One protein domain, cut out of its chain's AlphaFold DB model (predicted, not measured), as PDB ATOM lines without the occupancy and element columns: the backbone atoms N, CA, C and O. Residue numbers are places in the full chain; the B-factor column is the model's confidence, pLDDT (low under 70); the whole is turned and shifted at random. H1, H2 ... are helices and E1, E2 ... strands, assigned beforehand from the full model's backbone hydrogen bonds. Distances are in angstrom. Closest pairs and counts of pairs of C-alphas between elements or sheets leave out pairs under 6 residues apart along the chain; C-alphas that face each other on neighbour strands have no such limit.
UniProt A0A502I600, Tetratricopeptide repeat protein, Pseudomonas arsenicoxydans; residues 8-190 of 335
ATOM      1  N   ILE A   8      96.179 -88.655  -8.687       93.88
ATOM      2  CA  ILE A   8      96.022 -88.886  -7.238       93.88
ATOM      3  C   ILE A   8      95.370 -87.713  -6.507       93.88
ATOM      4  O   ILE A   8      94.828 -87.898  -5.422       93.88
ATOM      5  N   LYS A   9      95.388 -86.516  -7.101       95.31
ATOM      6  CA  LYS A   9      94.685 -85.333  -6.592       95.31
ATOM      7  C   LYS A   9      94.233 -84.479  -7.772       95.31
ATOM      8  O   LYS A   9      94.972 -84.327  -8.744       95.31
ATOM      9  N   SER A  10      93.023 -83.940  -7.681       96.19
ATOM     10  CA  SER A  10      92.454 -82.999  -8.644       96.19
ATOM     11  C   SER A  10      91.784 -81.874  -7.871       96.19
ATOM     12  O   SER A  10      90.984 -82.152  -6.982       96.19
ATOM     13  N   LEU A  11      92.092 -80.629  -8.217       96.88
ATOM     14  CA  LEU A  11      91.484 -79.436  -7.627       96.88
ATOM     15  C   LEU A  11      90.905 -78.583  -8.748       96.88
ATOM     16  O   LEU A  11      91.617 -78.299  -9.711       96.88
ATOM     17  N   ASP A  12      89.640 -78.190  -8.630       96.25
ATOM     18  CA  ASP A  12      89.049 -77.168  -9.495       96.25
ATOM     19  C   ASP A  12      89.538 -75.795  -9.033       96.25
ATOM     20  O   ASP A  12      89.526 -75.501  -7.838       96.25
ATOM     21  N   VAL A  13      90.017 -74.981  -9.973       96.38
ATOM     22  CA  VAL A  13      90.693 -73.712  -9.672       96.38
ATOM     23  C   VAL A  13      90.319 -72.626 -10.679       96.38
ATOM     24  O   VAL A  13      89.710 -72.889 -11.716       96.38
ATOM     25  N   ASN A  14      90.724 -71.396 -10.395       95.12
ATOM     26  CA  ASN A  14      90.597 -70.222 -11.248       95.12
ATOM     27  C   ASN A  14      91.881 -69.368 -11.186       95.12
ATOM     28  O   ASN A  14      91.866 -68.178 -10.868       95.12
ATOM     29  N   LEU A  15      93.023 -69.997 -11.482       95.12
ATOM     30  CA  LEU A  15      94.350 -69.373 -11.388       95.12
ATOM     31  C   LEU A  15      94.647 -68.385 -12.525       95.12
ATOM     32  O   LEU A  15      95.478 -67.492 -12.360       95.12
ATOM     33  N   ILE A  16      94.025 -68.586 -13.688       93.94
ATOM     34  CA  ILE A  16      94.336 -67.876 -14.933       93.94
ATOM     35  C   ILE A  16      93.087 -67.160 -15.433       93.94
ATOM     36  O   ILE A  16      92.124 -67.787 -15.868       93.94
ATOM     37  N   GLU A  17      93.099 -65.834 -15.402       90.19
ATOM     38  CA  GLU A  17      91.970 -65.046 -15.882       90.19
ATOM     39  C   GLU A  17      91.682 -65.313 -17.371       90.19
ATOM     40  O   GLU A  17      92.588 -65.459 -18.190       90.19
ATOM     41  N   GLY A  18      90.397 -65.405 -17.723       88.81
ATOM     42  CA  GLY A  18      89.945 -65.645 -19.097       88.81
ATOM     43  C   GLY A  18      89.916 -67.116 -19.529       88.81
ATOM     44  O   GLY A  18      89.288 -67.424 -20.543       88.81
ATOM     45  N   LEU A  19      90.511 -68.034 -18.762       91.00
ATOM     46  CA  LEU A  19      90.403 -69.475 -19.004       91.00
ATOM     47  C   LEU A  19      89.305 -70.105 -18.140       91.00
ATOM     48  O   LEU A  19      89.071 -69.698 -17.005       91.00
ATOM     49  N   ARG A  20      88.631 -71.127 -18.675       92.12
ATOM     50  CA  ARG A  20      87.553 -71.854 -17.983       92.12
ATOM     51  C   ARG A  20      87.955 -73.291 -17.687       92.12
ATOM     52  O   ARG A  20      88.888 -73.814 -18.298       92.12
ATOM     53  N   ASP A  21      87.224 -73.912 -16.764       94.06
ATOM     54  CA  ASP A  21      87.367 -75.324 -16.389       94.06
ATOM     55  C   ASP A  21      88.815 -75.690 -16.032       94.06
ATOM     56  O   ASP A  21      89.364 -76.690 -16.506       94.06
ATOM     57  N   GLN A  22      89.464 -74.820 -15.255       95.88
ATOM     58  CA  GLN A  22      90.857 -75.009 -14.883       95.88
ATOM     59  C   GLN A  22      90.966 -76.026 -13.752       95.88
ATOM     60  O   GLN A  22      90.177 -76.012 -12.808       95.88
ATOM     61  N   LYS A  23      91.977 -76.892 -13.831       96.62
ATOM     62  CA  LYS A  23      92.266 -77.882 -12.792       96.62
ATOM     63  C   LYS A  23      93.750 -77.961 -12.498       96.62
ATOM     64  O   LYS A  23      94.560 -77.926 -13.423       96.62
ATOM     65  N   ILE A  24      94.090 -78.153 -11.228       97.50
ATOM     66  CA  ILE A  24      95.391 -78.692 -10.829       97.50
ATOM     67  C   ILE A  24      95.249 -80.210 -10.755       97.50
ATOM     68  O   ILE A  24      94.375 -80.711 -10.049       97.50
ATOM     69  N   LEU A  25      96.116 -80.938 -11.452       96.94
ATOM     70  CA  LEU A  25      96.176 -82.395 -11.431       96.94
ATOM     71  C   LEU A  25      97.534 -82.838 -10.906       96.94
ATOM     72  O   LEU A  25      98.567 -82.434 -11.437       96.94
ATOM     73  N   ILE A  26      97.528 -83.699  -9.892       96.69
ATOM     74  CA  ILE A  26      98.738 -84.343  -9.391       96.69
ATOM     75  C   ILE A  26      98.751 -85.773  -9.905       96.69
ATOM     76  O   ILE A  26      97.837 -86.553  -9.623       96.69
ATOM     77  N   LEU A  27      99.778 -86.105 -10.676       95.00
ATOM     78  CA  LEU A  27     100.004 -87.443 -11.197       95.00
ATOM     79  C   LEU A  27     100.991 -88.172 -10.292       95.00
ATOM     80  O   LEU A  27     102.043 -87.632  -9.937       95.00
ATOM     81  N   LYS A  28     100.650 -89.413  -9.944       91.44
ATOM     82  CA  LYS A  28     101.519 -90.305  -9.180       91.44
ATOM     83  C   LYS A  28     102.877 -90.448  -9.873       91.44
ATOM     84  O   LYS A  28     102.938 -90.506 -11.099       91.44
ATOM     85  N   ALA A  29     103.937 -90.527  -9.072       88.62
ATOM     86  CA  ALA A  29     105.271 -90.867  -9.550       88.62
ATOM     87  C   ALA A  29     105.263 -92.270 -10.184       88.62
ATOM     88  O   ALA A  29     104.656 -93.194  -9.626       88.62
ATOM     89  N   GLU A  30     105.922 -92.429 -11.331       85.81
ATOM     90  CA  GLU A  30     106.105 -93.744 -11.948       85.81
ATOM     91  C   GLU A  30     107.155 -94.559 -11.164       85.81
ATOM     92  O   GLU A  30     107.956 -93.994 -10.412       85.81
ATOM     93  N   PRO A  31     107.179 -95.899 -11.284       81.38
ATOM     94  CA  PRO A  31     108.181 -96.716 -10.608       81.38
ATOM     95  C   PRO A  31     109.615 -96.286 -10.957       81.38
ATOM     96  O   PRO A  31     110.042 -96.394 -12.102       81.38
ATOM     97  N   GLY A  32     110.370 -95.838  -9.948       80.50
ATOM     98  CA  GLY A  32     111.745 -95.346 -10.097       80.50
ATOM     99  C   GLY A  32     111.874 -93.820 -10.068       80.50
ATOM    100  O   GLY A  32     112.960 -93.321  -9.769       80.50
ATOM    101  N   ASP A  33     110.776 -93.089 -10.276       84.56
ATOM    102  CA  ASP A  33     110.760 -91.635 -10.149       84.56
ATOM    103  C   ASP A  33     110.771 -91.210  -8.677       84.56
ATOM    104  O   ASP A  33     110.177 -91.844  -7.800       84.56
ATOM    105  N   GLN A  34     111.440 -90.090  -8.408       87.56
ATOM    106  CA  GLN A  34     111.493 -89.473  -7.078       87.56
ATOM    107  C   GLN A  34     110.550 -88.274  -6.938       87.56
ATOM    108  O   GLN A  34     110.510 -87.641  -5.882       87.56
ATOM    109  N   THR A  35     109.801 -87.940  -7.990       91.62
ATOM    110  CA  THR A  35     108.903 -86.784  -8.026       91.62
ATOM    111  C   THR A  35     107.542 -87.157  -8.607       91.62
ATOM    112  O   THR A  35     107.419 -87.972  -9.518       91.62
ATOM    113  N   GLN A  36     106.498 -86.541  -8.064       93.81
ATOM    114  CA  GLN A  36     105.171 -86.479  -8.662       93.81
ATOM    115  C   GLN A  36     105.122 -85.323  -9.662       93.81
ATOM    116  O   GLN A  36     105.821 -84.317  -9.511       93.81
ATOM    117  N   ARG A  37     104.260 -85.448 -10.675       94.69
ATOM    118  CA  ARG A  37     104.061 -84.386 -11.668       94.69
ATOM    119  C   ARG A  37     102.840 -83.558 -11.314       94.69
ATOM    120  O   ARG A  37     101.777 -84.112 -11.035       94.69
ATOM    121  N   LEU A  38     102.987 -82.241 -11.372       97.25
ATOM    122  CA  LEU A  38     101.899 -81.283 -11.208       97.25
ATOM    123  C   LEU A  38     101.567 -80.683 -12.569       97.25
ATOM    124  O   LEU A  38     102.432 -80.102 -13.223       97.25
ATOM    125  N   LEU A  39     100.308 -80.799 -12.980       96.69
ATOM    126  CA  LEU A  39      99.785 -80.170 -14.186       96.69
ATOM    127  C   LEU A  39      98.739 -79.123 -13.818       96.69
ATOM    128  O   LEU A  39      97.907 -79.357 -12.944       96.69
ATOM    129  N   VAL A  40      98.731 -78.006 -14.537       96.56
ATOM    130  CA  VAL A  40      97.586 -77.094 -14.587       96.56
ATOM    131  C   VAL A  40      96.978 -77.201 -15.969       96.56
ATOM    132  O   VAL A  40      97.646 -76.935 -16.969       96.56
ATOM    133  N   THR A  41      95.719 -77.611 -16.032       95.56
ATOM    134  CA  THR A  41      94.968 -77.761 -17.281       95.56
ATOM    135  C   THR A  41      93.838 -76.752 -17.355       95.56
ATOM    136  O   THR A  41      93.339 -76.339 -16.315       95.56
ATOM    137  N   ALA A  42      93.397 -76.404 -18.561       93.19
ATOM    138  CA  ALA A  42      92.231 -75.554 -18.797       93.19
ATOM    139  C   ALA A  42      91.448 -76.016 -20.036       93.19
ATOM    140  O   ALA A  42      91.947 -76.839 -20.806       93.19
ATOM    141  N   ASN A  43      90.274 -75.421 -20.266       84.25
ATOM    142  CA  ASN A  43      89.432 -75.582 -21.462       84.25
ATOM    143  C   ASN A  43      88.672 -76.923 -21.577       84.25
ATOM    144  O   ASN A  43      88.390 -77.399 -22.679       84.25
ATOM    145  N   GLY A  44      88.270 -77.500 -20.442       70.88
ATOM    146  CA  GLY A  44      87.151 -78.447 -20.381       70.88
ATOM    147  C   GLY A  44      87.355 -79.746 -21.169       70.88
ATOM    148  O   GLY A  44      88.316 -80.468 -20.929       70.88
ATOM    149  N   ALA A  45      86.420 -80.079 -22.073       66.56
ATOM    150  CA  ALA A  45      86.287 -81.396 -22.721       66.56
ATOM    151  C   ALA A  45      87.508 -81.858 -23.547       66.56
ATOM    152  O   ALA A  45      87.690 -83.058 -23.753       66.56
ATOM    153  N   GLN A  46      88.356 -80.928 -23.995       79.19
ATOM    154  CA  GLN A  46      89.684 -81.222 -24.540       79.19
ATOM    155  C   GLN A  46      90.718 -80.382 -23.785       79.19
ATOM    156  O   GLN A  46      91.137 -79.328 -24.269       79.19
ATOM    157  N   PRO A  47      91.102 -80.815 -22.575       84.19
ATOM    158  CA  PRO A  47      91.879 -79.972 -21.690       84.19
ATOM    159  C   PRO A  47      93.305 -79.808 -22.221       84.19
ATOM    160  O   PRO A  47      94.014 -80.789 -22.471       84.19
ATOM    161  N   SER A  48      93.741 -78.557 -22.364       90.62
ATOM    162  CA  SER A  48      95.120 -78.203 -22.699       90.62
ATOM    163  C   SER A  48      95.950 -78.085 -21.425       90.62
ATOM    164  O   SER A  48      95.511 -77.442 -20.468       90.62
ATOM    165  N   VAL A  49      97.152 -78.662 -21.418       93.69
ATOM    166  CA  VAL A  49      98.131 -78.446 -20.343       93.69
ATOM    167  C   VAL A  49      98.711 -77.045 -20.507       93.69
ATOM    168  O   VAL A  49      99.293 -76.734 -21.542       93.69
ATOM    169  N   ILE A  50      98.508 -76.198 -19.501       93.25
ATOM    170  CA  ILE A  50      98.984 -74.813 -19.470       93.25
ATOM    171  C   ILE A  50     100.310 -74.713 -18.719       93.25
ATOM    172  O   ILE A  50     101.206 -73.987 -19.137       93.25
ATOM    173  N   VAL A  51     100.439 -75.457 -17.617       94.62
ATOM    174  CA  VAL A  51     101.676 -75.562 -16.837       94.62
ATOM    175  C   VAL A  51     101.942 -77.031 -16.551       94.62
ATOM    176  O   VAL A  51     101.026 -77.768 -16.189       94.62
ATOM    177  N   GLU A  52     103.197 -77.441 -16.686       95.75
ATOM    178  CA  GLU A  52     103.682 -78.763 -16.303       95.75
ATOM    179  C   GLU A  52     104.936 -78.596 -15.447       95.75
ATOM    180  O   GLU A  52     105.921 -77.997 -15.873       95.75
ATOM    181  N   ALA A  53     104.885 -79.111 -14.223       96.44
ATOM    182  CA  ALA A  53     105.968 -79.049 -13.260       96.44
ATOM    183  C   ALA A  53     106.357 -80.465 -12.837       96.44
ATOM    184  O   ALA A  53     105.701 -81.107 -12.013       96.44
ATOM    185  N   ASN A  54     107.447 -80.951 -13.430       94.62
ATOM    186  CA  ASN A  54     107.900 -82.336 -13.281       94.62
ATOM    187  C   ASN A  54     108.751 -82.574 -12.028       94.62
ATOM    188  O   ASN A  54     108.897 -83.712 -11.584       94.62
ATOM    189  N   LEU A  55     109.328 -81.509 -11.467       95.12
ATOM    190  CA  LEU A  55     110.269 -81.580 -10.345       95.12
ATOM    191  C   LEU A  55     109.755 -80.886  -9.079       95.12
ATOM    192  O   LEU A  55     110.459 -80.870  -8.071       95.12
ATOM    193  N   ALA A  56     108.553 -80.304  -9.116       95.62
ATOM    194  CA  ALA A  56     108.055 -79.469  -8.028       95.62
ATOM    195  C   ALA A  56     107.634 -80.267  -6.787       95.62
ATOM    196  O   ALA A  56     107.688 -79.733  -5.683       95.62
ATOM    197  N   LEU A  57     107.239 -81.532  -6.960       96.50
ATOM    198  CA  LEU A  57     106.671 -82.365  -5.899       96.50
ATOM    199  C   LEU A  57     107.547 -83.593  -5.633       96.50
ATOM    200  O   LEU A  57     107.283 -84.665  -6.178       96.50
ATOM    201  N   PRO A  58     108.615 -83.471  -4.836       94.75
ATOM    202  CA  PRO A  58     109.415 -84.615  -4.437       94.75
ATOM    203  C   PRO A  58     108.631 -85.547  -3.515       94.75
ATOM    204  O   PRO A  58     107.793 -85.113  -2.726       94.75
ATOM    205  N   VAL A  59     108.949 -86.833  -3.604       89.12
ATOM    206  CA  VAL A  59     108.450 -87.884  -2.717       89.12
ATOM    207  C   VAL A  59     109.602 -88.268  -1.788       89.12
ATOM    208  O   VAL A  59     110.368 -89.193  -2.067       89.12
ATOM    209  N   ILE A  60     109.791 -87.494  -0.716       88.31
ATOM    210  CA  ILE A  60     110.944 -87.636   0.180       88.31
ATOM    211  C   ILE A  60     110.611 -88.689   1.229       88.31
ATOM    212  O   ILE A  60     109.644 -88.556   1.972       88.31
ATOM    213  N   LYS A  61     111.386 -89.774   1.285       83.00
ATOM    214  CA  LYS A  61     111.152 -90.837   2.268       83.00
ATOM    215  C   LYS A  61     111.346 -90.301   3.682       83.00
ATOM    216  O   LYS A  61     112.415 -89.792   4.006       83.00
ATOM    217  N   ASN A  62     110.334 -90.499   4.513       75.69
ATOM    218  CA  ASN A  62     110.431 -90.223   5.933       75.69
ATOM    219  C   ASN A  62     111.262 -91.314   6.645       75.69
ATOM    220  O   ASN A  62     111.264 -92.484   6.259       75.69
ATOM    221  N   THR A  63     111.960 -90.911   7.706       70.06
ATOM    222  CA  THR A  63     112.721 -91.789   8.605       70.06
ATOM    223  C   THR A  63     111.818 -92.553   9.589       70.06
ATOM    224  O   THR A  63     112.178 -93.651  10.006       70.06
ATOM    225  N   TYR A  64     110.650 -92.007   9.953       68.19
ATOM    226  CA  TYR A  64     109.788 -92.545  11.016       68.19
ATOM    227  C   TYR A  64     108.714 -93.520  10.525       68.19
ATOM    228  O   TYR A  64     108.433 -94.509  11.203       68.19
ATOM    229  N   SER A  65     108.126 -93.280   9.349       68.56
ATOM    230  CA  SER A  65     107.091 -94.147   8.781       68.56
ATOM    231  C   SER A  65     107.348 -94.445   7.301       68.56
ATOM    232  O   SER A  65     107.313 -93.525   6.477       68.56
ATOM    233  N   PRO A  66     107.513 -95.729   6.916       64.69
ATOM    234  CA  PRO A  66     107.737 -96.129   5.526       64.69
ATOM    235  C   PRO A  66     106.514 -95.902   4.620       64.69
ATOM    236  O   PRO A  66     106.629 -96.024   3.402       64.69
ATOM    237  N   ALA A  67     105.347 -95.592   5.200       66.31
ATOM    238  CA  ALA A  67     104.110 -95.296   4.479       66.31
ATOM    239  C   ALA A  67     103.859 -93.789   4.281       66.31
ATOM    240  O   ALA A  67     102.887 -93.421   3.622       66.31
ATOM    241  N   SER A  68     104.712 -92.925   4.838       73.75
ATOM    242  CA  SER A  68     104.597 -91.466   4.731       73.75
ATOM    243  C   SER A  68     105.780 -90.874   3.973       73.75
ATOM    244  O   SER A  68     106.876 -91.442   3.965       73.75
ATOM    245  N   TYR A  69     105.547 -89.723   3.355       82.00
ATOM    246  CA  TYR A  69     106.567 -88.994   2.625       82.00
ATOM    247  C   TYR A  69     106.509 -87.523   3.000       82.00
ATOM    248  O   TYR A  69     105.430 -86.932   3.060       82.00
ATOM    249  N   ASP A  70     107.688 -86.958   3.206       90.88
ATOM    250  CA  ASP A  70     107.880 -85.529   3.334       90.88
ATOM    251  C   ASP A  70     107.857 -84.885   1.938       90.88
ATOM    252  O   ASP A  70     108.076 -85.542   0.910       90.88
ATOM    253  N   GLY A  71     107.604 -83.581   1.887       94.06
ATOM    254  CA  GLY A  71     107.580 -82.830   0.635       94.06
ATOM    255  C   GLY A  71     106.592 -81.678   0.687       94.06
ATOM    256  O   GLY A  71     106.630 -80.861   1.606       94.06
ATOM    257  N   PHE A  72     105.721 -81.591  -0.318       96.06
ATOM    258  CA  PHE A  72     104.726 -80.527  -0.407       96.06
ATOM    259  C   PHE A  72     103.326 -81.087  -0.625       96.06
ATOM    260  O   PHE A  72     103.100 -81.851  -1.565       96.06
ATOM    261  N   ASP A  73     102.373 -80.623   0.179       95.31
ATOM    262  CA  ASP A  73     100.960 -80.710  -0.167       95.31
ATOM    263  C   ASP A  73     100.579 -79.549  -1.093       95.31
ATOM    264  O   ASP A  73     101.053 -78.417  -0.946       95.31
ATOM    265  N   VAL A  74      99.717 -79.846  -2.065       97.62
ATOM    266  CA  VAL A  74      99.272 -78.885  -3.077       97.62
ATOM    267  C   VAL A  74      97.875 -78.403  -2.744       97.62
ATOM    268  O   VAL A  74      96.943 -79.203  -2.691       97.62
ATOM    269  N   GLY A  75      97.710 -77.100  -2.579       97.00
ATOM    270  CA  GLY A  75      96.413 -76.476  -2.346       97.00
ATOM    271  C   GLY A  75      96.250 -75.203  -3.158       97.00
ATOM    272  O   GLY A  75      97.069 -74.877  -4.022       97.00
ATOM    273  N   THR A  76      95.198 -74.462  -2.840       97.00
ATOM    274  CA  THR A  76      95.031 -73.089  -3.301       97.00
ATOM    275  C   THR A  76      94.773 -72.162  -2.128       97.00
ATOM    276  O   THR A  76      94.351 -72.582  -1.050       97.00
ATOM    277  N   SER A  77      95.076 -70.887  -2.330       96.00
ATOM    278  CA  SER A  77      94.693 -69.821  -1.418       96.00
ATOM    279  C   SER A  77      94.216 -68.624  -2.218       96.00
ATOM    280  O   SER A  77      94.617 -68.404  -3.361       96.00
ATOM    281  N   SER A  78      93.332 -67.840  -1.621       94.75
ATOM    282  CA  SER A  78      92.904 -66.564  -2.175       94.75
ATOM    283  C   SER A  78      93.566 -65.417  -1.424       94.75
ATOM    284  O   SER A  78      93.903 -65.531  -0.242       94.75
ATOM    285  N   ALA A  79      93.738 -64.296  -2.109       96.81
ATOM    286  CA  ALA A  79      94.101 -63.031  -1.496       96.81
ATOM    287  C   ALA A  79      93.136 -61.936  -1.953       96.81
ATOM    288  O   ALA A  79      92.605 -61.970  -3.069       96.81
ATOM    289  N   THR A  80      92.954 -60.946  -1.094       95.75
ATOM    290  CA  THR A  80      92.295 -59.677  -1.405       95.75
ATOM    291  C   THR A  80      93.285 -58.540  -1.161       95.75
ATOM    292  O   THR A  80      94.453 -58.779  -0.837       95.75
ATOM    293  N   ASP A  81      92.855 -57.293  -1.340       93.38
ATOM    294  CA  ASP A  81      93.716 -56.146  -1.063       93.38
ATOM    295  C   ASP A  81      94.202 -56.172   0.392       93.38
ATOM    296  O   ASP A  81      93.413 -56.162   1.340       93.38
ATOM    297  N   ASN A  82      95.526 -56.183   0.563       94.38
ATOM    298  CA  ASN A  82      96.221 -56.202   1.852       94.38
ATOM    299  C   ASN A  82      95.954 -57.427   2.748       94.38
ATOM    300  O   ASN A  82      96.319 -57.394   3.927       94.38
ATOM    301  N   VAL A  83      95.317 -58.491   2.248       97.69
ATOM    302  CA  VAL A  83      95.073 -59.722   3.014       97.69
ATOM    303  C   VAL A  83      95.450 -60.931   2.182       97.69
ATOM    304  O   VAL A  83      95.006 -61.085   1.044       97.69
ATOM    305  N   ILE A  84      96.229 -61.822   2.783       98.06
ATOM    306  CA  ILE A  84      96.600 -63.096   2.184       98.06
ATOM    307  C   ILE A  84      96.227 -64.241   3.110       98.06
ATOM    308  O   ILE A  84      96.339 -64.126   4.328       98.06
ATOM    309  N   ASN A  85      95.777 -65.345   2.527       98.31
ATOM    310  CA  ASN A  85      95.462 -66.552   3.273       98.31
ATOM    311  C   ASN A  85      96.674 -67.485   3.294       98.31
ATOM    312  O   ASN A  85      97.248 -67.780   2.241       98.31
ATOM    313  N   VAL A  86      97.046 -67.963   4.479       98.19
ATOM    314  CA  VAL A  86      98.041 -69.029   4.681       98.19
ATOM    315  C   VAL A  86      97.378 -70.255   5.282       98.19
ATOM    316  O   VAL A  86      96.332 -70.137   5.906       98.19
ATOM    317  N   VAL A  87      97.982 -71.425   5.103       97.19
ATOM    318  CA  VAL A  87      97.502 -72.667   5.710       97.19
ATOM    319  C   VAL A  87      98.503 -73.123   6.759       97.19
ATOM    320  O   VAL A  87      99.697 -73.213   6.462       97.19
ATOM    321  N   ASP A  88      98.043 -73.419   7.966       95.19
ATOM    322  CA  ASP A  88      98.910 -73.875   9.053       95.19
ATOM    323  C   ASP A  88      99.213 -75.389   8.983       95.19
ATOM    324  O   ASP A  88      98.858 -76.099   8.023       95.19
ATOM    325  N   VAL A  89      99.915 -75.896   9.998       91.94
ATOM    326  CA  VAL A  89     100.250 -77.324  10.129       91.94
ATOM    327  C   VAL A  89      99.015 -78.215  10.317       91.94
ATOM    328  O   VAL A  89      99.055 -79.383   9.934       91.94
ATOM    329  N   GLN A  90      97.913 -77.675  10.841       90.31
ATOM    330  CA  GLN A  90      96.646 -78.381  11.062       90.31
ATOM    331  C   GLN A  90      95.738 -78.361   9.822       90.31
ATOM    332  O   GLN A  90      94.788 -79.135   9.736       90.31
ATOM    333  N   GLY A  91      96.061 -77.526   8.830       92.25
ATOM    334  CA  GLY A  91      95.251 -77.348   7.626       92.25
ATOM    335  C   GLY A  91      94.248 -76.200   7.729       92.25
ATOM    336  O   GLY A  91      93.450 -76.020   6.810       92.25
ATOM    337  N   GLU A  92      94.295 -75.409   8.801       93.69
ATOM    338  CA  GLU A  92      93.436 -74.245   8.973       93.69
ATOM    339  C   GLU A  92      93.913 -73.089   8.097       93.69
ATOM    340  O   GLU A  92      95.111 -72.830   7.962       93.69
ATOM    341  N   THR A  93      92.958 -72.391   7.482       96.81
ATOM    342  CA  THR A  93      93.244 -71.215   6.659       96.81
ATOM    343  C   THR A  93      93.203 -69.962   7.520       96.81
ATOM    344  O   THR A  93      92.148 -69.593   8.031       96.81
ATOM    345  N   ILE A  94      94.341 -69.283   7.632       97.50
ATOM    346  CA  ILE A  94      94.508 -68.074   8.431       97.50
ATOM    347  C   ILE A  94      94.645 -66.855   7.507       97.50
ATOM    348  O   ILE A  94      95.627 -66.758   6.761       97.50
ATOM    349  N   PRO A  95      93.711 -65.891   7.567       98.25
ATOM    350  CA  PRO A  95      93.870 -64.609   6.899       98.25
ATOM    351  C   PRO A  95      94.853 -63.722   7.674       98.25
ATOM    352  O   PRO A  95      94.662 -63.448   8.861       98.25
ATOM    353  N   VAL A  96      95.879 -63.208   6.997       98.25
ATOM    354  CA  VAL A  96      96.863 -62.283   7.581       98.25
ATOM    355  C   VAL A  96      96.958 -60.987   6.786       98.25
ATOM    356  O   VAL A  96      96.855 -60.973   5.557       98.25
ATOM    357  N   LYS A  97      97.163 -59.876   7.497       97.56
ATOM    358  CA  LYS A  97      97.424 -58.563   6.907       97.56
ATOM    359  C   LYS A  97      98.787 -58.583   6.221       97.56
ATOM    360  O   LYS A  97      99.798 -58.851   6.866       97.56
ATOM    361  N   TYR A  98      98.813 -58.269   4.932       96.25
ATOM    362  CA  TYR A  98     100.040 -58.198   4.153       96.25
ATOM    363  C   TYR A  98      99.913 -57.188   3.015       96.25
ATOM    364  O   TYR A  98      99.235 -57.445   2.023       96.25
ATOM    365  N   ALA A  99     100.575 -56.036   3.144       93.38
ATOM    366  CA  ALA A  99     100.442 -54.922   2.200       93.38
ATOM    367  C   ALA A  99     100.893 -55.269   0.767       93.38
ATOM    368  O   ALA A  99     100.385 -54.714  -0.202       93.38
ATOM    369  N   SER A 100     101.823 -56.217   0.625       91.00
ATOM    370  CA  SER A 100     102.328 -56.673  -0.677       91.00
ATOM    371  C   SER A 100     101.423 -57.711  -1.359       91.00
ATOM    372  O   SER A 100     101.739 -58.165  -2.462       91.00
ATOM    373  N   ALA A 101     100.318 -58.121  -0.722       91.94
ATOM    374  CA  ALA A 101      99.401 -59.112  -1.274       91.94
ATOM    375  C   ALA A 101      98.732 -58.597  -2.556       91.94
ATOM    376  O   ALA A 101      98.163 -57.507  -2.589       91.94
ATOM    377  N   LYS A 102      98.768 -59.411  -3.618       92.12
ATOM    378  CA  LYS A 102      98.033 -59.137  -4.861       92.12
ATOM    379  C   LYS A 102      96.731 -59.941  -4.890       92.12
ATOM    380  O   LYS A 102      96.811 -61.157  -4.696       92.12
ATOM    381  N   PRO A 103      95.571 -59.338  -5.195       94.69
ATOM    382  CA  PRO A 103      94.299 -60.054  -5.221       94.69
ATOM    383  C   PRO A 103      94.259 -61.252  -6.173       94.69
ATOM    384  O   PRO A 103      94.986 -61.315  -7.169       94.69
ATOM    385  N   GLY A 104      93.361 -62.189  -5.884       94.44
ATOM    386  CA  GLY A 104      93.060 -63.360  -6.706       94.44
ATOM    387  C   GLY A 104      93.594 -64.662  -6.116       94.44
ATOM    388  O   GLY A 104      94.063 -64.701  -4.981       94.44
ATOM    389  N   GLU A 105      93.506 -65.734  -6.898       96.88
ATOM    390  CA  GLU A 105      93.897 -67.073  -6.455       96.88
ATOM    391  C   GLU A 105      95.395 -67.341  -6.670       96.88
ATOM    392  O   GLU A 105      96.031 -66.784  -7.576       96.88
ATOM    393  N   TYR A 106      95.943 -68.187  -5.801       97.56
ATOM    394  CA  TYR A 106      97.308 -68.686  -5.797       97.56
ATOM    395  C   TYR A 106      97.294 -70.208  -5.724       97.56
ATOM    396  O   TYR A 106      96.500 -70.802  -4.993       97.56
ATOM    397  N   LEU A 107      98.239 -70.835  -6.420       98.25
ATOM    398  CA  LEU A 107      98.611 -72.220  -6.162       98.25
ATOM    399  C   LEU A 107      99.568 -72.242  -4.973       98.25
ATOM    400  O   LEU A 107     100.550 -71.497  -4.960       98.25
ATOM    401  N   VAL A 108      99.306 -73.099  -3.991       98.25
ATOM    402  CA  VAL A 108     100.114 -73.200  -2.774       98.25
ATOM    403  C   VAL A 108     100.837 -74.537  -2.738       98.25
ATOM    404  O   VAL A 108     100.201 -75.585  -2.821       98.25
ATOM    405  N   LEU A 109     102.159 -74.494  -2.572       98.12
ATOM    406  CA  LEU A 109     102.950 -75.638  -2.126       98.12
ATOM    407  C   LEU A 109     103.239 -75.461  -0.634       98.12
ATOM    408  O   LEU A 109     103.998 -74.569  -0.242       98.12
ATOM    409  N   LYS A 110     102.606 -76.287   0.199       97.50
ATOM    410  CA  LYS A 110     102.746 -76.266   1.657       97.50
ATOM    411  C   LYS A 110     103.704 -77.367   2.084       97.50
ATOM    412  O   LYS A 110     103.429 -78.524   1.788       97.50
ATOM    413  N   THR A 111     104.798 -77.053   2.776       96.94
ATOM    414  CA  THR A 111     105.702 -78.111   3.256       96.94
ATOM    415  C   THR A 111     104.977 -79.032   4.231       96.94
ATOM    416  O   THR A 111     104.289 -78.557   5.138       96.94
ATOM    417  N   THR A 112     105.173 -80.333   4.067       92.00
ATOM    418  CA  THR A 112     104.679 -81.368   4.974       92.00
ATOM    419  C   THR A 112     105.848 -82.238   5.407       92.00
ATOM    420  O   THR A 112     106.567 -82.771   4.564       92.00
ATOM    421  N   GLU A 113     106.028 -82.353   6.718       90.19
ATOM    422  CA  GLU A 113     107.035 -83.190   7.366       90.19
ATOM    423  C   GLU A 113     106.311 -84.069   8.386       90.19
ATOM    424  O   GLU A 113     105.583 -83.548   9.238       90.19
ATOM    425  N   ASP A 114     106.476 -85.387   8.306       84.94
ATOM    426  CA  ASP A 114     105.874 -86.281   9.293       84.94
ATOM    427  C   ASP A 114     106.436 -85.993  10.694       84.94
ATOM    428  O   ASP A 114     107.637 -85.799  10.890       84.94
ATOM    429  N   GLY A 115     105.546 -85.919  11.679       82.38
ATOM    430  CA  GLY A 115     105.894 -85.532  13.047       82.38
ATOM    431  C   GLY A 115     106.216 -84.043  13.252       82.38
ATOM    432  O   GLY A 115     106.343 -83.622  14.403       82.38
ATOM    433  N   ASN A 116     106.295 -83.217  12.199       87.81
ATOM    434  CA  ASN A 116     106.405 -81.767  12.354       87.81
ATOM    435  C   ASN A 116     105.019 -81.154  12.582       87.81
ATOM    436  O   ASN A 116     104.186 -81.078  11.682       87.81
ATOM    437  N   THR A 117     104.793 -80.668  13.797       87.25
ATOM    438  CA  THR A 117     103.550 -79.991  14.192       87.25
ATOM    439  C   THR A 117     103.780 -78.528  14.556       87.25
ATOM    440  O   THR A 117     102.951 -77.932  15.235       87.25
ATOM    441  N   LYS A 118     104.938 -77.976  14.188       89.56
ATOM    442  CA  LYS A 118     105.481 -76.740  14.771       89.56
ATOM    443  C   LYS A 118     105.551 -75.616  13.758       89.56
ATOM    444  O   LYS A 118     105.402 -74.448  14.102       89.56
ATOM    445  N   TYR A 119     105.821 -75.959  12.506       94.06
ATOM    446  CA  TYR A 119     105.903 -74.977  11.446       94.06
ATOM    447  C   TYR A 119     105.658 -75.604  10.086       94.06
ATOM    448  O   TYR A 119     105.847 -76.801   9.874       94.06
ATOM    449  N   ASN A 120     105.333 -74.752   9.131       96.44
ATOM    450  CA  ASN A 120     105.347 -75.085   7.723       96.44
ATOM    451  C   ASN A 120     105.612 -73.836   6.884       96.44
ATOM    452  O   ASN A 120     105.325 -72.705   7.278       96.44
ATOM    453  N   PHE A 121     106.143 -74.045   5.687       97.44
ATOM    454  CA  PHE A 121     106.281 -73.006   4.684       97.44
ATOM    455  C   PHE A 121     105.128 -73.090   3.692       97.44
ATOM    456  O   PHE A 121     104.786 -74.167   3.205       97.44
ATOM    457  N   ASN A 122     104.551 -71.937   3.375       98.12
ATOM    458  CA  ASN A 122     103.569 -71.743   2.320       98.12
ATOM    459  C   ASN A 122     104.259 -71.019   1.158       98.12
ATOM    460  O   ASN A 122     104.619 -69.844   1.276       98.12
ATOM    461  N   LEU A 123     104.449 -71.718   0.041       97.88
ATOM    462  CA  LEU A 123     104.994 -71.156  -1.192       97.88
ATOM    463  C   LEU A 123     103.833 -70.873  -2.135       97.88
ATOM    464  O   LEU A 123     103.166 -71.804  -2.582       97.88
ATOM    465  N   GLN A 124     103.581 -69.600  -2.422       97.62
ATOM    466  CA  GLN A 124     102.398 -69.188  -3.173       97.62
ATOM    467  C   GLN A 124     102.771 -68.679  -4.561       97.62
ATOM    468  O   GLN A 124     103.447 -67.656  -4.718       97.62
ATOM    469  N   PHE A 125     102.303 -69.401  -5.571       97.44
ATOM    470  CA  PHE A 125     102.536 -69.140  -6.980       97.44
ATOM    471  C   PHE A 125     101.318 -68.463  -7.595       97.44
ATOM    472  O   PHE A 125     100.186 -68.912  -7.409       97.44
ATOM    473  N   LYS A 126     101.554 -67.403  -8.366       95.62
ATOM    474  CA  LYS A 126     100.507 -66.686  -9.099       95.62
ATOM    475  C   LYS A 126     100.808 -66.689 -10.586       95.62
ATOM    476  O   LYS A 126     101.973 -66.574 -10.972       95.62
ATOM    477  N   TYR A 127      99.765 -66.798 -11.406       94.88
ATOM    478  CA  TYR A 127      99.929 -66.722 -12.849       94.88
ATOM    479  C   TYR A 127     100.305 -65.301 -13.250       94.88
ATOM    480  O   TYR A 127      99.724 -64.322 -12.780       94.88
ATOM    481  N   ASP A 128     101.318 -65.211 -14.090       92.50
ATOM    482  CA  ASP A 128     101.900 -63.977 -14.571       92.50
ATOM    483  C   ASP A 128     101.615 -63.889 -16.073       92.50
ATOM    484  O   ASP A 128     102.065 -64.735 -16.844       92.50
ATOM    485  N   LEU A 129     100.792 -62.914 -16.474       88.25
ATOM    486  CA  LEU A 129     100.285 -62.811 -17.849       88.25
ATOM    487  C   LEU A 129     101.396 -62.515 -18.865       88.25
ATOM    488  O   LEU A 129     101.326 -62.997 -19.996       88.25
ATOM    489  N   ASP A 130     102.423 -61.770 -18.454       90.38
ATOM    490  CA  ASP A 130     103.527 -61.363 -19.326       90.38
ATOM    491  C   ASP A 130     104.429 -62.556 -19.656       90.38
ATOM    492  O   ASP A 130     104.748 -62.818 -20.818       90.38
ATOM    493  N   THR A 131     104.800 -63.325 -18.631       91.69
ATOM    494  CA  THR A 131     105.648 -64.515 -18.793       91.69
ATOM    495  C   THR A 131     104.864 -65.769 -19.171       91.69
ATOM    496  O   THR A 131     105.458 -66.738 -19.640       91.69
ATOM    497  N   LYS A 132     103.536 -65.757 -18.998       91.38
ATOM    498  CA  LYS A 132     102.626 -66.906 -19.148       91.38
ATOM    499  C   LYS A 132     102.982 -68.085 -18.240       91.38
ATOM    500  O   LYS A 132     102.723 -69.239 -18.588       91.38
ATOM    501  N   LYS A 133     103.564 -67.802 -17.073       94.25
ATOM    502  CA  LYS A 133     104.028 -68.805 -16.107       94.25
ATOM    503  C   LYS A 133     103.387 -68.612 -14.736       94.25
ATOM    504  O   LYS A 133     102.991 -67.512 -14.364       94.25
ATOM    505  N   LEU A 134     103.332 -69.683 -13.946       95.88
ATOM    506  CA  LEU A 134     103.068 -69.595 -12.507       95.88
ATOM    507  C   LEU A 134     104.367 -69.228 -11.792       95.88
ATOM    508  O   LEU A 134     105.269 -70.051 -11.726       95.88
ATOM    509  N   VAL A 135     104.468 -68.012 -11.263       95.69
ATOM    510  CA  VAL A 135     105.689 -67.492 -10.629       95.69
ATOM    511  C   VAL A 135     105.503 -67.439  -9.119       95.69
ATOM    512  O   VAL A 135     104.449 -67.004  -8.649       95.69
ATOM    513  N   LEU A 136     106.520 -67.848  -8.354       96.06
ATOM    514  CA  LEU A 136     106.501 -67.712  -6.897       96.06
ATOM    515  C   LEU A 136     106.433 -66.225  -6.525       96.06
ATOM    516  O   LEU A 136     107.321 -65.451  -6.882       96.06
ATOM    517  N   LYS A 137     105.371 -65.818  -5.826       94.69
ATOM    518  CA  LYS A 137     105.190 -64.428  -5.381       94.69
ATOM    519  C   LYS A 137     105.391 -64.268  -3.877       94.69
ATOM    520  O   LYS A 137     105.868 -63.219  -3.466       94.69
ATOM    521  N   ASN A 138     105.076 -65.294  -3.079       95.38
ATOM    522  CA  ASN A 138     105.202 -65.235  -1.622       95.38
ATOM    523  C   ASN A 138     105.853 -66.502  -1.063       95.38
ATOM    524  O   ASN A 138     105.513 -67.613  -1.476       95.38
ATOM    525  N   LEU A 139     106.734 -66.315  -0.080       95.69
ATOM    526  CA  LEU A 139     107.247 -67.361   0.797       95.69
ATOM    527  C   LEU A 139     106.896 -66.975   2.233       95.69
ATOM    528  O   LEU A 139     107.379 -65.965   2.745       95.69
ATOM    529  N   LEU A 140     106.029 -67.764   2.859       96.38
ATOM    530  CA  LEU A 140     105.484 -67.465   4.178       96.38
ATOM    531  C   LEU A 140     105.821 -68.613   5.129       96.38
ATOM    532  O   LEU A 140     105.499 -69.763   4.838       96.38
ATOM    533  N   LEU A 141     106.469 -68.311   6.252       96.06
ATOM    534  CA  LEU A 141     106.680 -69.265   7.341       96.06
ATOM    535  C   LEU A 141     105.543 -69.117   8.345       96.06
ATOM    536  O   LEU A 141     105.351 -68.035   8.897       96.06
ATOM    537  N   VAL A 142     104.827 -70.203   8.593       96.19
ATOM    538  CA  VAL A 142     103.787 -70.297   9.615       96.19
ATOM    539  C   VAL A 142     104.343 -71.119  10.770       96.19
ATOM    540  O   VAL A 142     104.979 -72.147  10.543       96.19
ATOM    541  N   THR A 143     104.153 -70.640  11.994       93.69
ATOM    542  CA  THR A 143     104.622 -71.286  13.223       93.69
ATOM    543  C   THR A 143     103.471 -71.438  14.204       93.69
ATOM    544  O   THR A 143     102.700 -70.495  14.418       93.69
ATOM    545  N   ASN A 144     103.410 -72.597  14.844       91.88
ATOM    546  CA  ASN A 144     102.387 -73.013  15.790       91.88
ATOM    547  C   ASN A 144     103.039 -73.377  17.130       91.88
ATOM    548  O   ASN A 144     104.224 -73.713  17.185       91.88
ATOM    549  N   ASN A 145     102.265 -73.303  18.210       84.81
ATOM    550  CA  ASN A 145     102.721 -73.708  19.533       84.81
ATOM    551  C   ASN A 145     103.010 -75.222  19.567       84.81
ATOM    552  O   ASN A 145     102.296 -76.025  18.966       84.81
ATOM    553  N   GLU A 146     104.070 -75.621  20.265       74.00
ATOM    554  CA  GLU A 146     104.420 -77.032  20.458       74.00
ATOM    555  C   GLU A 146     103.702 -77.644  21.664       74.00
ATOM    556  O   GLU A 146     103.383 -78.834  21.680       74.00
ATOM    557  N   SER A 147     103.462 -76.817  22.675       61.69
ATOM    558  CA  SER A 147     102.710 -77.139  23.876       61.69
ATOM    559  C   SER A 147     101.252 -76.716  23.653       61.69
ATOM    560  O   SER A 147     100.986 -75.829  22.847       61.69
ATOM    561  N   CYS A 148     100.288 -77.342  24.335       69.06
ATOM    562  CA  CYS A 148      98.854 -76.995  24.264       69.06
ATOM    563  C   CYS A 148      98.071 -77.539  23.063       69.06
ATOM    564  O   CYS A 148      97.929 -78.749  22.907       69.06
ATOM    565  N   ASP A 149      97.497 -76.626  22.278       72.19
ATOM    566  CA  ASP A 149      96.467 -76.825  21.263       72.19
ATOM    567  C   ASP A 149      97.006 -76.648  19.839       72.19
ATOM    568  O   ASP A 149      96.239 -76.681  18.881       72.19
ATOM    569  N   ARG A 150      98.325 -76.455  19.696       79.50
ATOM    570  CA  ARG A 150      98.986 -76.144  18.420       79.50
ATOM    571  C   ARG A 150      98.449 -74.877  17.760       79.50
ATOM    572  O   ARG A 150      98.530 -74.733  16.541       79.50
ATOM    573  N   SER A 151      97.941 -73.934  18.550       85.38
ATOM    574  CA  SER A 151      97.494 -72.639  18.047       85.38
ATOM    575  C   SER A 151      98.607 -71.876  17.330       85.38
ATOM    576  O   SER A 151      99.804 -72.047  17.580       85.38
ATOM    577  N   LEU A 152      98.194 -71.010  16.409       91.19
ATOM    578  CA  LEU A 152      99.086 -70.135  15.667       91.19
ATOM    579  C   LEU A 152      99.833 -69.177  16.610       91.19
ATOM    580  O   LEU A 152      99.210 -68.416  17.359       91.19
ATOM    581  N   VAL A 153     101.162 -69.139  16.490       91.44
ATOM    582  CA  VAL A 153     102.013 -68.150  17.174       91.44
ATOM    583  C   VAL A 153     102.633 -67.146  16.204       91.44
ATOM    584  O   VAL A 153     102.945 -66.025  16.586       91.44
ATOM    585  N   GLY A 154     102.764 -67.463  14.916       93.75
ATOM    586  CA  GLY A 154     103.335 -66.487  13.993       93.75
ATOM    587  C   GLY A 154     103.188 -66.827  12.526       93.75
ATOM    588  O   GLY A 154     103.164 -67.988  12.133       93.75
ATOM    589  N   VAL A 155     103.134 -65.772  11.718       96.69
ATOM    590  CA  VAL A 155     103.259 -65.837  10.264       96.69
ATOM    591  C   VAL A 155     104.299 -64.808   9.855       96.69
ATOM    592  O   VAL A 155     104.202 -63.645  10.243       96.69
ATOM    593  N   TYR A 156     105.301 -65.225   9.092       95.25
ATOM    594  CA  TYR A 156     106.430 -64.387   8.705       95.25
ATOM    595  C   TYR A 156     106.565 -64.353   7.188       95.25
ATOM    596  O   TYR A 156     106.645 -65.408   6.552       95.25
ATOM    597  N   ALA A 157     106.639 -63.150   6.622       94.31
ATOM    598  CA  ALA A 157     107.037 -62.967   5.237       94.31
ATOM    599  C   ALA A 157     108.555 -63.098   5.119       94.31
ATOM    600  O   ALA A 157     109.314 -62.424   5.821       94.31
ATOM    601  N   LEU A 158     108.992 -64.007   4.249       91.94
ATOM    602  CA  LEU A 158     110.400 -64.275   4.010       91.94
ATOM    603  C   LEU A 158     110.821 -63.740   2.639       91.94
ATOM    604  O   LEU A 158     110.032 -63.788   1.687       91.94
ATOM    605  N   PRO A 159     112.067 -63.255   2.515       89.94
ATOM    606  CA  PRO A 159     112.595 -62.848   1.227       89.94
ATOM    607  C   PRO A 159     112.649 -64.047   0.277       89.94
ATOM    608  O   PRO A 159     112.918 -65.182   0.677       89.94
ATOM    609  N   LEU A 160     112.385 -63.797  -1.005       89.12
ATOM    610  CA  LEU A 160     112.403 -64.859  -2.006       89.12
ATOM    611  C   LEU A 160     113.824 -65.272  -2.393       89.12
ATOM    612  O   LEU A 160     113.967 -66.389  -2.868       89.12
ATOM    613  N   ASP A 161     114.842 -64.420  -2.210       80.06
ATOM    614  CA  ASP A 161     116.276 -64.642  -2.476       80.06
ATOM    615  C   ASP A 161     116.578 -65.750  -3.509       80.06
ATOM    616  O   ASP A 161     116.540 -65.532  -4.720       80.06
ATOM    617  N   ARG A 162     116.820 -66.980  -3.031       77.94
ATOM    618  CA  ARG A 162     117.204 -68.189  -3.794       77.94
ATOM    619  C   ARG A 162     116.114 -68.745  -4.726       77.94
ATOM    620  O   ARG A 162     116.374 -69.645  -5.536       77.94
ATOM    621  N   PHE A 163     114.899 -68.240  -4.591       80.56
ATOM    622  CA  PHE A 163     113.709 -68.561  -5.367       80.56
ATOM    623  C   PHE A 163     113.247 -67.413  -6.264       80.56
ATOM    624  O   PHE A 163     112.240 -67.573  -6.954       80.56
ATOM    625  N   ASN A 164     113.951 -66.275  -6.273       70.50
ATOM    626  CA  ASN A 164     113.538 -65.135  -7.081       70.50
ATOM    627  C   ASN A 164     113.394 -65.533  -8.561       70.50
ATOM    628  O   ASN A 164     114.222 -66.269  -9.103       70.50
ATOM    629  N   SER A 165     112.310 -65.072  -9.186       65.25
ATOM    630  CA  SER A 165     111.959 -65.340 -10.589       65.25
ATOM    631  C   SER A 165     111.733 -66.810 -10.972       65.25
ATOM    632  O   SER A 165     111.564 -67.085 -12.158       65.25
ATOM    633  N   LYS A 166     111.676 -67.756 -10.022       80.75
ATOM    634  CA  LYS A 166     111.383 -69.156 -10.360       80.75
ATOM    635  C   LYS A 166     109.908 -69.347 -10.668       80.75
ATOM    636  O   LYS A 166     109.032 -69.090  -9.834       80.75
ATOM    637  N   SER A 167     109.656 -69.845 -11.865       94.38
ATOM    638  CA  SER A 167     108.359 -70.370 -12.238       94.38
ATOM    639  C   SER A 167     108.198 -71.820 -11.783       94.38
ATOM    640  O   SER A 167     109.173 -72.527 -11.527       94.38
ATOM    641  N   LEU A 168     106.951 -72.264 -11.637       96.50
ATOM    642  CA  LEU A 168     106.612 -73.581 -11.102       96.50
ATOM    643  C   LEU A 168     107.155 -74.730 -11.971       96.50
ATOM    644  O   LEU A 168     107.592 -75.742 -11.433       96.50
ATOM    645  N   ASP A 169     107.179 -74.560 -13.292       94.88
ATOM    646  CA  ASP A 169     107.763 -75.495 -14.268       94.88
ATOM    647  C   ASP A 169     109.278 -75.692 -14.081       94.88
ATOM    648  O   ASP A 169     109.802 -76.775 -14.334       94.88
ATOM    649  N   GLU A 170     109.977 -74.677 -13.569       94.12
ATOM    650  CA  GLU A 170     111.420 -74.701 -13.289       94.12
ATOM    651  C   GLU A 170     111.731 -74.994 -11.806       94.12
ATOM    652  O   GLU A 170     112.894 -75.092 -11.394       94.12
ATOM    653  N   PHE A 171     110.697 -75.121 -10.973       95.62
ATOM    654  CA  PHE A 171     110.840 -75.294  -9.536       95.62
ATOM    655  C   PHE A 171     111.288 -76.720  -9.198       95.62
ATOM    656  O   PHE A 171     110.605 -77.704  -9.474       95.62
ATOM    657  N   ASN A 172     112.452 -76.832  -8.555       94.75
ATOM    658  CA  ASN A 172     112.956 -78.093  -8.022       94.75
ATOM    659  C   ASN A 172     112.573 -78.206  -6.544       94.75
ATOM    660  O   ASN A 172     113.208 -77.584  -5.686       94.75
ATOM    661  N   GLY A 173     111.540 -78.996  -6.263       95.44
ATOM    662  CA  GLY A 173     110.996 -79.152  -4.924       95.44
ATOM    663  C   GLY A 173     111.960 -79.842  -3.963       95.44
ATOM    664  O   GLY A 173     112.029 -79.421  -2.818       95.44
ATOM    665  N   THR A 174     112.776 -80.810  -4.404       94.38
ATOM    666  CA  THR A 174     113.773 -81.462  -3.526       94.38
ATOM    667  C   THR A 174     114.742 -80.436  -2.941       94.38
ATOM    668  O   THR A 174     114.852 -80.295  -1.725       94.38
ATOM    669  N   LYS A 175     115.381 -79.640  -3.810       93.56
ATOM    670  CA  LYS A 175     116.329 -78.597  -3.391       93.56
ATOM    671  C   LYS A 175     115.653 -77.504  -2.570       93.56
ATOM    672  O   LYS A 175     116.265 -76.943  -1.665       93.56
ATOM    673  N   ALA A 176     114.412 -77.159  -2.918       95.12
ATOM    674  CA  ALA A 176     113.645 -76.172  -2.176       95.12
ATOM    675  C   ALA A 176     113.352 -76.657  -0.756       95.12
ATOM    676  O   ALA A 176     113.580 -75.915   0.191       95.12
ATOM    677  N   PHE A 177     112.899 -77.898  -0.609       94.44
ATOM    678  CA  PHE A 177     112.560 -78.491   0.673       94.44
ATOM    679  C   PHE A 177     113.772 -78.570   1.609       94.44
ATOM    680  O   PHE A 177     113.705 -78.097   2.742       94.44
ATOM    681  N   GLU A 178     114.910 -79.063   1.109       92.38
ATOM    682  CA  GLU A 178     116.179 -79.090   1.853       92.38
ATOM    683  C   GLU A 178     116.597 -77.689   2.320       92.38
ATOM    684  O   GLU A 178     116.963 -77.494   3.481       92.38
ATOM    685  N   TYR A 179     116.502 -76.698   1.430       92.62
ATOM    686  CA  TYR A 179     116.826 -75.317   1.765       92.62
ATOM    687  C   TYR A 179     115.883 -74.740   2.822       92.62
ATOM    688  O   TYR A 179     116.356 -74.105   3.753       92.62
ATOM    689  N   LEU A 180     114.571 -74.948   2.703       93.56
ATOM    690  CA  LEU A 180     113.591 -74.419   3.657       93.56
ATOM    691  C   LEU A 180     113.793 -75.011   5.057       93.56
ATOM    692  O   LEU A 180     113.688 -74.293   6.050       93.56
ATOM    693  N   LYS A 181     114.166 -76.291   5.136       89.88
ATOM    694  CA  LYS A 181     114.524 -76.946   6.396       89.88
ATOM    695  C   LYS A 181     115.770 -76.327   7.032       89.88
ATOM    696  O   LYS A 181     115.744 -75.988   8.213       89.88
ATOM    697  N   ALA A 182     116.830 -76.116   6.251       89.56
ATOM    698  CA  ALA A 182     118.028 -75.417   6.725       89.56
ATOM    699  C   ALA A 182     117.708 -73.973   7.147       89.56
ATOM    700  O   ALA A 182     118.094 -73.538   8.233       89.56
ATOM    701  N   LEU A 183     116.911 -73.273   6.333       88.19
ATOM    702  CA  LEU A 183     116.473 -71.913   6.592       88.19
ATOM    703  C   LEU A 183     115.738 -71.827   7.924       88.19
ATOM    704  O   LEU A 183     116.032 -70.896   8.656       88.19
ATOM    705  N   HIS A 184     114.835 -72.760   8.261       87.12
ATOM    706  CA  HIS A 184     114.122 -72.771   9.548       87.12
ATOM    707  C   HIS A 184     115.055 -72.912  10.761       87.12
ATOM    708  O   HIS A 184     114.765 -72.329  11.806       87.12
ATOM    709  N   ILE A 185     116.172 -73.628  10.629       81.38
ATOM    710  CA  ILE A 185     117.154 -73.799  11.707       81.38
ATOM    711  C   ILE A 185     117.954 -72.502  11.906       81.38
ATOM    712  O   ILE A 185     117.995 -71.968  13.011       81.38
ATOM    713  N   GLU A 186     118.527 -71.948  10.833       76.88
ATOM    714  CA  GLU A 186     119.325 -70.705  10.869       76.88
ATOM    715  C   GLU A 186     118.497 -69.516  11.399       76.88
ATOM    716  O   GLU A 186     118.907 -68.746  12.271       76.88
ATOM    717  N   SER A 187     117.263 -69.459  10.909       68.12
ATOM    718  CA  SER A 187     116.131 -68.606  11.269       68.12
ATOM    719  C   SER A 187     115.851 -68.407  12.751       68.12
ATOM    720  O   SER A 187     115.373 -67.336  13.128       68.12
ATOM    721  N   GLN A 188     116.076 -69.424  13.588       71.25
ATOM    722  CA  GLN A 188     115.655 -69.353  14.989       71.25
ATOM    723  C   GLN A 188     116.452 -68.314  15.787       71.25
ATOM    724  O   GLN A 188     115.951 -67.806  16.787       71.25
ATOM    725  N   SER A 189     117.653 -67.962  15.319       66.75
ATOM    726  CA  SER A 189     118.544 -66.994  15.967       66.75
ATOM    727  C   SER A 189     118.233 -65.525  15.647       66.75
ATOM    728  O   SER A 189     118.617 -64.648  16.414       66.75
ATOM    729  N   ASP A 190     117.499 -65.249  14.563       70.69
ATOM    730  CA  ASP A 190     117.227 -63.889  14.071       70.69
ATOM    731  C   ASP A 190     115.730 -63.668  13.781       70.69
ATOM    732  O   ASP A 190     115.321 -63.076  12.781       70.69
TER     733      ASP A 190
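What this domain is: This is residues 8 to 190 of the 335 residues of the protein "Tetratricopeptide repeat protein" of Pseudomonas arsenicoxydans (UniProt A0A502I600). A seven-stranded sheet is folded back on itself like part of a barrel, its leaf E7 E6 E5 facing its leaf E9 E10 E11 with E8 as the hinge, and a smaller sheet, E1 E2 E3 E4, is partly face to face with it as a sandwich. The helix H1 packs slantwise over E8 and E9, and residues 185 to 190, of which 185 to 189 belong to H1, stick out. The printed part has 183 residues, with eleven named strands, E1 to E11, and then H1; the class is mostly strand. Both sheets are antiparallel, in the orders E1 E2 E3 E4 and E7 E6 E5 E8 E9 E10 E11. The whole is compact, with a radius of gyration of the C-alphas of 16.2 A, and spans 50 by 44 by 30 A.

How they stand to each other: E1, residues 8 to 13, E2, residues 22 to 27, E3, residues 35 to 42, and E4, residues 48 to 58, form a meander, each strand the antiparallel neighbour of the one before. N 11 and O 24 are 2.9 A apart, N 25 and O 39 2.8 A, and N 38 and O 53 3.0 A, within hydrogen-bond range. E5, residues 69 to 80, E6, residues 83 to 87, and E7, residues 93 to 97, form a second meander, with N 80 and O 83 at 3.0 A and N 86 and O 94 at 2.9 A. E8, residues 104 to 112, is the antiparallel neighbour of E5, with N 75 and O 108 at 2.9 A; E5 E6 E7 E8 are a Greek key, a meander of three whose first strand pairs with the fourth. E8, E9, residues 119 to 128, E10, residues 133 to 144, and E11, residues 152 to 158, form the third meander, with N 109 and O 123 at 2.9 A, N 122 and O 140 at 2.8 A, and N 143 and O 154 at 2.8 A. The closest C-alphas of E4 and E5 are those of Pro 58 and Gly 71, 5.7 A. H1, residues 173 to 189, is on the large sheet at a height of 9.5 A, and only grazes the small sheet with residues 173 to 177. In H1, 11 of 13 O i to N i+4 pairs are within hydrogen-bond range.

Where its parts are: E1 begins at C-alpha 8, (96.022, -88.886, -7.238). E4 bends by 58 degrees at residue 55. E5 measures 32.9 A, E10 32.2 A and E9 28.5 A. H1, 25.3 A long, ends at C-alpha 189, (118.544, -66.994, 15.967).

The domain as a whole: The two C-alphas farthest apart, those of Ala 45 and Ser 189, are 52.4 A apart. The printed part has no cut. The link from E11 to H1, 14 residues, is long. The mean pLDDT of the printed part is 90.3; residues 45, 64 to 67, 147 to 148, 165, 187 and 189 are under 70.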